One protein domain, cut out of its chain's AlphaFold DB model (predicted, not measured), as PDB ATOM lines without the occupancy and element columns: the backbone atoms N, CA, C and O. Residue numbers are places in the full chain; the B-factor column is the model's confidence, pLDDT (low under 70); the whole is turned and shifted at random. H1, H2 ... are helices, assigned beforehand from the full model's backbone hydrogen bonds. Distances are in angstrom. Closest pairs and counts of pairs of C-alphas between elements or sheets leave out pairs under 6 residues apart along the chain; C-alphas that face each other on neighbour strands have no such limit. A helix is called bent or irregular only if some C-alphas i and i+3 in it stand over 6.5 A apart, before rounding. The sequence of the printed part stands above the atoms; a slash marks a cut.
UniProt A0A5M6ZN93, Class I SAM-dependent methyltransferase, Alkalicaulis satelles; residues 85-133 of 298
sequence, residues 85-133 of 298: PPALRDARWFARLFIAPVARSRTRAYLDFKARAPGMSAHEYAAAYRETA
ATOM      1  N   PRO A  85      14.574 -95.845  39.895       88.44
ATOM      2  CA  PRO A  85      15.251 -94.555  39.839       88.44
ATOM      3  C   PRO A  85      14.402 -93.496  39.113       88.44
ATOM      4  O   PRO A  85      13.877 -93.793  38.031       88.44
ATOM      5  N   PRO A  86      14.327 -92.243  39.612       85.50
ATOM      6  CA  PRO A  86      13.525 -91.184  38.991       85.50
ATOM      7  C   PRO A  86      13.832 -90.968  37.504       85.50
ATOM      8  O   PRO A  86      12.922 -90.775  36.706       85.50
ATOM      9  N   ALA A  87      15.103 -91.091  37.104       87.44
ATOM     10  CA  ALA A  87      15.523 -90.946  35.710       87.44
ATOM     11  C   ALA A  87      14.863 -91.965  34.761       87.44
ATOM     12  O   ALA A  87      14.568 -91.627  33.619       87.44
ATOM     13  N   LEU A  88      14.626 -93.196  35.226       87.94
ATOM     14  CA  LEU A  88      13.954 -94.236  34.445       87.94
ATOM     15  C   LEU A  88      12.434 -94.085  34.535       87.94
ATOM     16  O   LEU A  88      11.736 -94.128  33.526       87.94
ATOM     17  N   ARG A  89      11.941 -93.840  35.747       86.12
ATOM     18  CA  ARG A  89      10.530 -93.639  36.078       86.12
ATOM     19  C   ARG A  89       9.879 -92.505  35.284       86.12
ATOM     20  O   ARG A  89       8.779 -92.663  34.765       86.12
ATOM     21  N   ASP A  90      10.583 -91.383  35.151       88.81
ATOM     22  CA  ASP A  90      10.111 -90.192  34.443       88.81
ATOM     23  C   ASP A  90      10.546 -90.169  32.962       88.81
ATOM     24  O   ASP A  90      10.267 -89.206  32.240       88.81
ATOM     25  N   ALA A  91      11.198 -91.233  32.470       91.38
ATOM     26  CA  ALA A  91      11.536 -91.363  31.060       91.38
ATOM     27  C   ALA A  91      10.288 -91.684  30.229       91.38
ATOM     28  O   ALA A  91       9.636 -92.716  30.397       91.38
ATOM     29  N   ARG A  92       9.995 -90.828  29.245       92.88
ATOM     30  CA  ARG A  92       8.837 -90.975  28.349       92.88
ATOM     31  C   ARG A  92       8.749 -92.348  27.684       92.88
ATOM     32  O   ARG A  92       7.657 -92.897  27.568       92.88
ATOM     33  N   TRP A  93       9.875 -92.881  27.207       93.12
ATOM     34  CA  TRP A  93       9.900 -94.181  26.532       93.12
ATOM     35  C   TRP A  93       9.536 -95.315  27.494       93.12
ATOM     36  O   TRP A  93       8.799 -96.210  27.101       93.12
ATOM     37  N   PHE A  94       9.988 -95.241  28.751       91.12
ATOM     38  CA  PHE A  94       9.713 -96.245  29.771       91.12
ATOM     39  C   PHE A  94       8.241 -96.205  30.174       91.12
ATOM     40  O   PHE A  94       7.554 -97.216  30.091       91.12
ATOM     41  N   ALA A  95       7.712 -95.017  30.481       89.69
ATOM     42  CA  ALA A  95       6.293 -94.846  30.783       89.69
ATOM     43  C   ALA A  95       5.391 -95.295  29.617       89.69
ATOM     44  O   ALA A  95       4.358 -95.929  29.831       89.69
ATOM     45  N   ARG A  96       5.803 -95.038  28.367       91.38
ATOM     46  CA  ARG A  96       5.085 -95.493  27.168       91.38
ATOM     47  C   ARG A  96       4.946 -97.017  27.107       91.38
ATOM     48  O   ARG A  96       3.918 -97.466  26.611       91.38
ATOM     49  N   LEU A  97       5.911 -97.795  27.606       90.12
ATOM     50  CA  LEU A  97       5.816 -99.264  27.621       90.12
ATOM     51  C   LEU A  97       4.604 -99.754  28.425       90.12
ATOM     52  O   LEU A  97       3.983-100.737  28.036       90.12
ATOM     53  N   PHE A  98       4.237 -99.044  29.494       86.25
ATOM     54  CA  PHE A  98       3.111 -99.402  30.363       86.25
ATOM     55  C   PHE A  98       1.808 -98.697  29.971       86.25
ATOM     56  O   PHE A  98       0.735 -99.285  30.051       86.25
ATOM     57  N   ILE A  99       1.894 -97.449  29.505       87.69
ATOM     58  CA  ILE A  99       0.721 -96.645  29.135       87.69
ATOM     59  C   ILE A  99       0.154 -97.082  27.781       87.69
ATOM     60  O   ILE A  99      -1.064 -97.150  27.628       87.69
ATOM     61  N   ALA A 100       1.002 -97.392  26.792       88.88
ATOM     62  CA  ALA A 100       0.539 -97.656  25.430       88.88
ATOM     63  C   ALA A 100      -0.396 -98.871  25.281       88.88
ATOM     64  O   ALA A 100      -1.389 -98.746  24.558       88.88
ATOM     65  N   PRO A 101      -0.156-100.011  25.963       88.62
ATOM     66  CA  PRO A 101      -1.065-101.157  25.906       88.62
ATOM     67  C   PRO A 101      -2.472-100.845  26.434       88.62
ATOM     68  O   PRO A 101      -3.451-101.376  25.914       88.62
ATOM     69  N   VAL A 102      -2.570 -99.963  27.435       84.62
ATOM     70  CA  VAL A 102      -3.830 -99.618  28.111       84.62
ATOM     71  C   VAL A 102      -4.546 -98.475  27.391       84.62
ATOM     72  O   VAL A 102      -5.704 -98.604  27.003       84.62
ATOM     73  N   ALA A 103      -3.852 -97.362  27.151       85.25
ATOM     74  CA  ALA A 103      -4.443 -96.155  26.581       85.25
ATOM     75  C   ALA A 103      -4.596 -96.200  25.049       85.25
ATOM     76  O   ALA A 103      -5.337 -95.391  24.489       85.25
ATOM     77  N   ARG A 104      -3.908 -97.118  24.350       87.94
ATOM     78  CA  ARG A 104      -3.979 -97.310  22.888       87.94
ATOM     79  C   ARG A 104      -3.857 -95.982  22.121       87.94
ATOM     80  O   ARG A 104      -2.820 -95.321  22.200       87.94
ATOM     81  N   SER A 105      -4.898 -95.547  21.408       86.50
ATOM     82  CA  SER A 105      -4.908 -94.286  20.647       86.50
ATOM     83  C   SER A 105      -4.739 -93.036  21.524       86.50
ATOM     84  O   SER A 105      -4.212 -92.031  21.053       86.50
ATOM     85  N   ARG A 106      -5.088 -93.114  22.813       86.88
ATOM     86  CA  ARG A 106      -5.031 -92.015  23.795       86.88
ATOM     87  C   ARG A 106      -3.683 -91.909  24.509       86.88
ATOM     88  O   ARG A 106      -3.492 -91.037  25.348       86.88
ATOM     89  N   THR A 107      -2.714 -92.765  24.174       88.81
ATOM     90  CA  THR A 107      -1.377 -92.794  24.805       88.81
ATOM     91  C   THR A 107      -0.726 -91.417  24.867       88.81
ATOM     92  O   THR A 107      -0.129 -91.046  25.875       88.81
ATOM     93  N   ARG A 108      -0.835 -90.639  23.784       89.94
ATOM     94  CA  ARG A 108      -0.238 -89.304  23.722       89.94
ATOM     95  C   ARG A 108      -0.897 -88.336  24.702       89.94
ATOM     96  O   ARG A 108      -0.171 -87.569  25.324       89.94
ATOM     97  N   ALA A 109      -2.221 -88.404  24.857       87.44
ATOM     98  CA  ALA A 109      -2.956 -87.567  25.798       87.44
ATOM     99  C   ALA A 109      -2.407 -87.758  27.217       87.44
ATOM    100  O   ALA A 109      -1.964 -86.787  27.815       87.44
ATOM    101  N   TYR A 110      -2.277 -89.003  27.692       88.00
ATOM    102  CA  TYR A 110      -1.705 -89.300  29.014       88.00
ATOM    103  C   TYR A 110      -0.240 -88.885  29.166       88.00
ATOM    104  O   TYR A 110       0.139 -88.261  30.157       88.00
ATOM    105  N   LEU A 111       0.606 -89.205  28.181       91.69
ATOM    106  CA  LEU A 111       2.030 -88.881  28.266       91.69
ATOM    107  C   LEU A 111       2.294 -87.364  28.257       91.69
ATOM    108  O   LEU A 111       3.279 -86.926  28.850       91.69
ATOM    109  N   ASP A 112       1.461 -86.574  27.576       91.44
ATOM    110  CA  ASP A 112       1.663 -85.129  27.402       91.44
ATOM    111  C   ASP A 112       0.812 -84.279  28.361       91.44
ATOM    112  O   ASP A 112       1.078 -83.083  28.494       91.44
ATOM    113  N   PHE A 113      -0.186 -84.867  29.034       91.19
ATOM    114  CA  PHE A 113      -1.187 -84.145  29.826       91.19
ATOM    115  C   PHE A 113      -0.557 -83.194  30.842       91.19
ATOM    116  O   PHE A 113      -0.758 -81.985  30.753       91.19
ATOM    117  N   LYS A 114       0.277 -83.715  31.751       90.56
ATOM    118  CA  LYS A 114       0.866 -82.938  32.858       90.56
ATOM    119  C   LYS A 114       1.757 -81.791  32.369       90.56
ATOM    120  O   LYS A 114       1.828 -80.750  33.009       90.56
ATOM    121  N   ALA A 115       2.406 -81.953  31.213       91.31
ATOM    122  CA  ALA A 115       3.226 -80.901  30.608       91.31
ATOM    123  C   ALA A 115       2.384 -79.792  29.956       91.31
ATOM    124  O   ALA A 115       2.836 -78.656  29.859       91.31
ATOM    125  N   ARG A 116       1.175 -80.121  29.490       91.06
ATOM    126  CA  ARG A 116       0.267 -79.184  28.820       91.06
ATOM    127  C   ARG A 116      -0.713 -78.506  29.773       91.06
ATOM    128  O   ARG A 116      -1.077 -77.365  29.519       91.06
ATOM    129  N   ALA A 117      -1.143 -79.200  30.827       89.12
ATOM    130  CA  ALA A 117      -2.211 -78.770  31.727       89.12
ATOM    131  C   ALA A 117      -2.055 -77.328  32.253       89.12
ATOM    132  O   ALA A 117      -3.045 -76.603  32.199       89.12
ATOM    133  N   PRO A 118      -0.852 -76.842  32.641       88.25
ATOM    134  CA  PRO A 118      -0.690 -75.465  33.120       88.25
ATOM    135  C   PRO A 118      -1.023 -74.376  32.089       88.25
ATOM    136  O   PRO A 118      -1.267 -73.236  32.468       88.25
ATOM    137  N   GLY A 119      -0.989 -74.701  30.792       88.44
ATOM    138  CA  GLY A 119      -1.300 -73.773  29.702       88.44
ATOM    139  C   GLY A 119      -2.666 -73.999  29.055       88.44
ATOM    140  O   GLY A 119      -2.973 -73.317  28.081       88.44
ATOM    141  N   MET A 120      -3.463 -74.962  29.534       88.19
ATOM    142  CA  MET A 120      -4.779 -75.253  28.961       88.19
ATOM    143  C   MET A 120      -5.826 -74.242  29.433       88.19
ATOM    144  O   MET A 120      -5.906 -73.901  30.612       88.19
ATOM    145  N   SER A 121      -6.701 -73.830  28.521       86.50
ATOM    146  CA  SER A 121      -7.974 -73.202  28.880       86.50
ATOM    147  C   SER A 121      -8.914 -74.204  29.567       86.50
ATOM    148  O   SER A 121      -8.785 -75.418  29.403       86.50
ATOM    149  N   ALA A 122      -9.932 -73.711  30.282       78.38
ATOM    150  CA  ALA A 122     -10.937 -74.568  30.925       78.38
ATOM    151  C   ALA A 122     -11.653 -75.505  29.927       78.38
ATOM    152  O   ALA A 122     -11.948 -76.655  30.247       78.38
ATOM    153  N   HIS A 123     -11.888 -75.037  28.695       80.62
ATOM    154  CA  HIS A 123     -12.488 -75.849  27.637       80.62
ATOM    155  C   HIS A 123     -11.553 -76.978  27.171       80.62
ATOM    156  O   HIS A 123     -11.994 -78.115  27.007       80.62
ATOM    157  N   GLU A 124     -10.265 -76.685  26.973       85.38
ATOM    158  CA  GLU A 124      -9.265 -77.700  26.609       85.38
ATOM    159  C   GLU A 124      -9.063 -78.722  27.726       85.38
ATOM    160  O   GLU A 124      -8.923 -79.911  27.444       85.38
ATOM    161  N   TYR A 125      -9.112 -78.275  28.980       81.94
ATOM    162  CA  TYR A 125      -9.043 -79.148  30.143       81.94
ATOM    163  C   TYR A 125     -10.219 -80.133  30.168       81.94
ATOM    164  O   TYR A 125     -10.017 -81.346  30.178       81.94
ATOM    165  N   ALA A 126     -11.453 -79.631  30.051       79.56
ATOM    166  CA  ALA A 126     -12.650 -80.469  29.974       79.56
ATOM    167  C   ALA A 126     -12.631 -81.414  28.757       79.56
ATOM    168  O   ALA A 126     -13.084 -82.557  28.835       79.56
ATOM    169  N   ALA A 127     -12.091 -80.968  27.617       82.75
ATOM    170  CA  ALA A 127     -11.909 -81.816  26.442       82.75
ATOM    171  C   ALA A 127     -10.903 -82.953  26.693       82.75
ATOM    172  O   ALA A 127     -11.197 -84.089  26.327       82.75
ATOM    173  N   ALA A 128      -9.779 -82.681  27.365       82.25
ATOM    174  CA  ALA A 128      -8.800 -83.703  27.737       82.25
ATOM    175  C   ALA A 128      -9.406 -84.763  28.678       82.25
ATOM    176  O   ALA A 128      -9.202 -85.962  28.476       82.25
ATOM    177  N   TYR A 129     -10.227 -84.343  29.647       78.00
ATOM    178  CA  TYR A 129     -10.982 -85.271  30.499       78.00
ATOM    179  C   TYR A 129     -11.913 -86.164  29.681       78.00
ATOM    180  O   TYR A 129     -11.856 -87.385  29.799       78.00
ATOM    181  N   ARG A 130     -12.720 -85.582  28.786       80.56
ATOM    182  CA  ARG A 130     -13.626 -86.355  27.917       80.56
ATOM    183  C   ARG A 130     -12.890 -87.319  26.986       80.56
ATOM    184  O   ARG A 130     -13.368 -88.425  26.770       80.56
ATOM    185  N   GLU A 131     -11.736 -86.925  26.446       80.94
ATOM    186  CA  GLU A 131     -10.927 -87.779  25.565       80.94
ATOM    187  C   GLU A 131     -10.383 -89.010  26.304       80.94
ATOM    188  O   GLU A 131     -10.359 -90.117  25.760       80.94
ATOM    189  N   THR A 132      -9.942 -88.813  27.543       74.94
ATOM    190  CA  THR A 132      -9.340 -89.862  28.380       74.94
ATOM    191  C   THR A 132     -10.363 -90.674  29.178       74.94
ATOM    192  O   THR A 132     -10.034 -91.752  29.679       74.94
ATOM    193  N   ALA A 133     -11.620 -90.230  29.228       69.38
ATOM    194  CA  ALA A 133     -12.708 -90.951  29.873       69.38
ATOM    195  C   ALA A 133     -12.868 -92.383  29.316       69.38
ATOM    196  O   ALA A 133     -12.707 -92.658  28.120       69.38
TER     197      ALA A 133
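AT A GLANCE: This is residues 85 to 133 of the 298 residues of the protein "Class I SAM-dependent methyltransferase" of Alkalicaulis satelles (UniProt A0A5M6ZN93). A long bent helix makes a V of two arms, H2a and H2b, and H3 folds back beside H2b, giving a flat zigzag of three helical stretches. The short H1 sticks out at the other end of the zigzag, where residues 85 to 91 stand free. The printed part has 49 residues with three named helices, H1, H2 and H3 in chain order, and no named strand; its class is all helix. The whole is only just loose, close to compact, with a radius of gyration of the C-alphas of 11.9 A, and the C-alphas span 35 by 22 by 10 A.

IN THESE COORDINATES: H2, residues 92 to 119, is the longest helix with 28 residues. By its hydrogen bonds it was assigned as one helix, but it is bent: C-alphas 102 and 105 are 9.2 A apart. Its arm H2a, residues 92 to 102, begins with C-alpha 92 at (8.837, -90.975, 28.349) and is 15.3 A long from first to last C-alpha. Its arm H2b, residues 105 to 119, is 22.7 A long and is itself irregular, with C-alphas 111 and 114 at 7.6 A. H3, residues 122 to 132, is 15.6 A long and ends with C-alpha 132 at (-9.340, -89.862, 28.380). H1, residues 86 to 89, measures 4.8 A and begins with C-alpha 86 at (13.525, -91.184, 38.991).

HOW THE PARTS SIT: H2a and H2b touch, and the closest C-alphas are those of Ala 100 and Thr 107, 5.3 A apart. H2b touches H2a with residues 107 to 111 alone. The two arms run opposite ways at a steep tilt of 53 degrees. H2b and H3 form a helical hairpin: they touch and run opposite ways at a shallow tilt of 23 degrees. Their closest C-alphas are those of Arg 106 and Thr 132, 6.7 A apart. H2a and H3 are apart. H1 touches no helix; it is close to H2a but not clearly touching, with the closest C-alphas, those of Leu 88 and Phe 94, 6.6 A apart. H1 is apart from H2b and from H3. Every O i to N i+4 pair is within hydrogen-bond range in H3, against 4 of 7 in H2a and 6 of 11 in H2b, while H1 is too short for such a pair.

THE WHOLE: The two C-alphas farthest apart are those of Pro 85 and His 123, at 35.6 A. The printed part has no cut, and the links H1 to H2 and H2 to H3 are both tight, with 2 residues each. The mean pLDDT of the printed part is 86.6, and residue 133 alone is under 70.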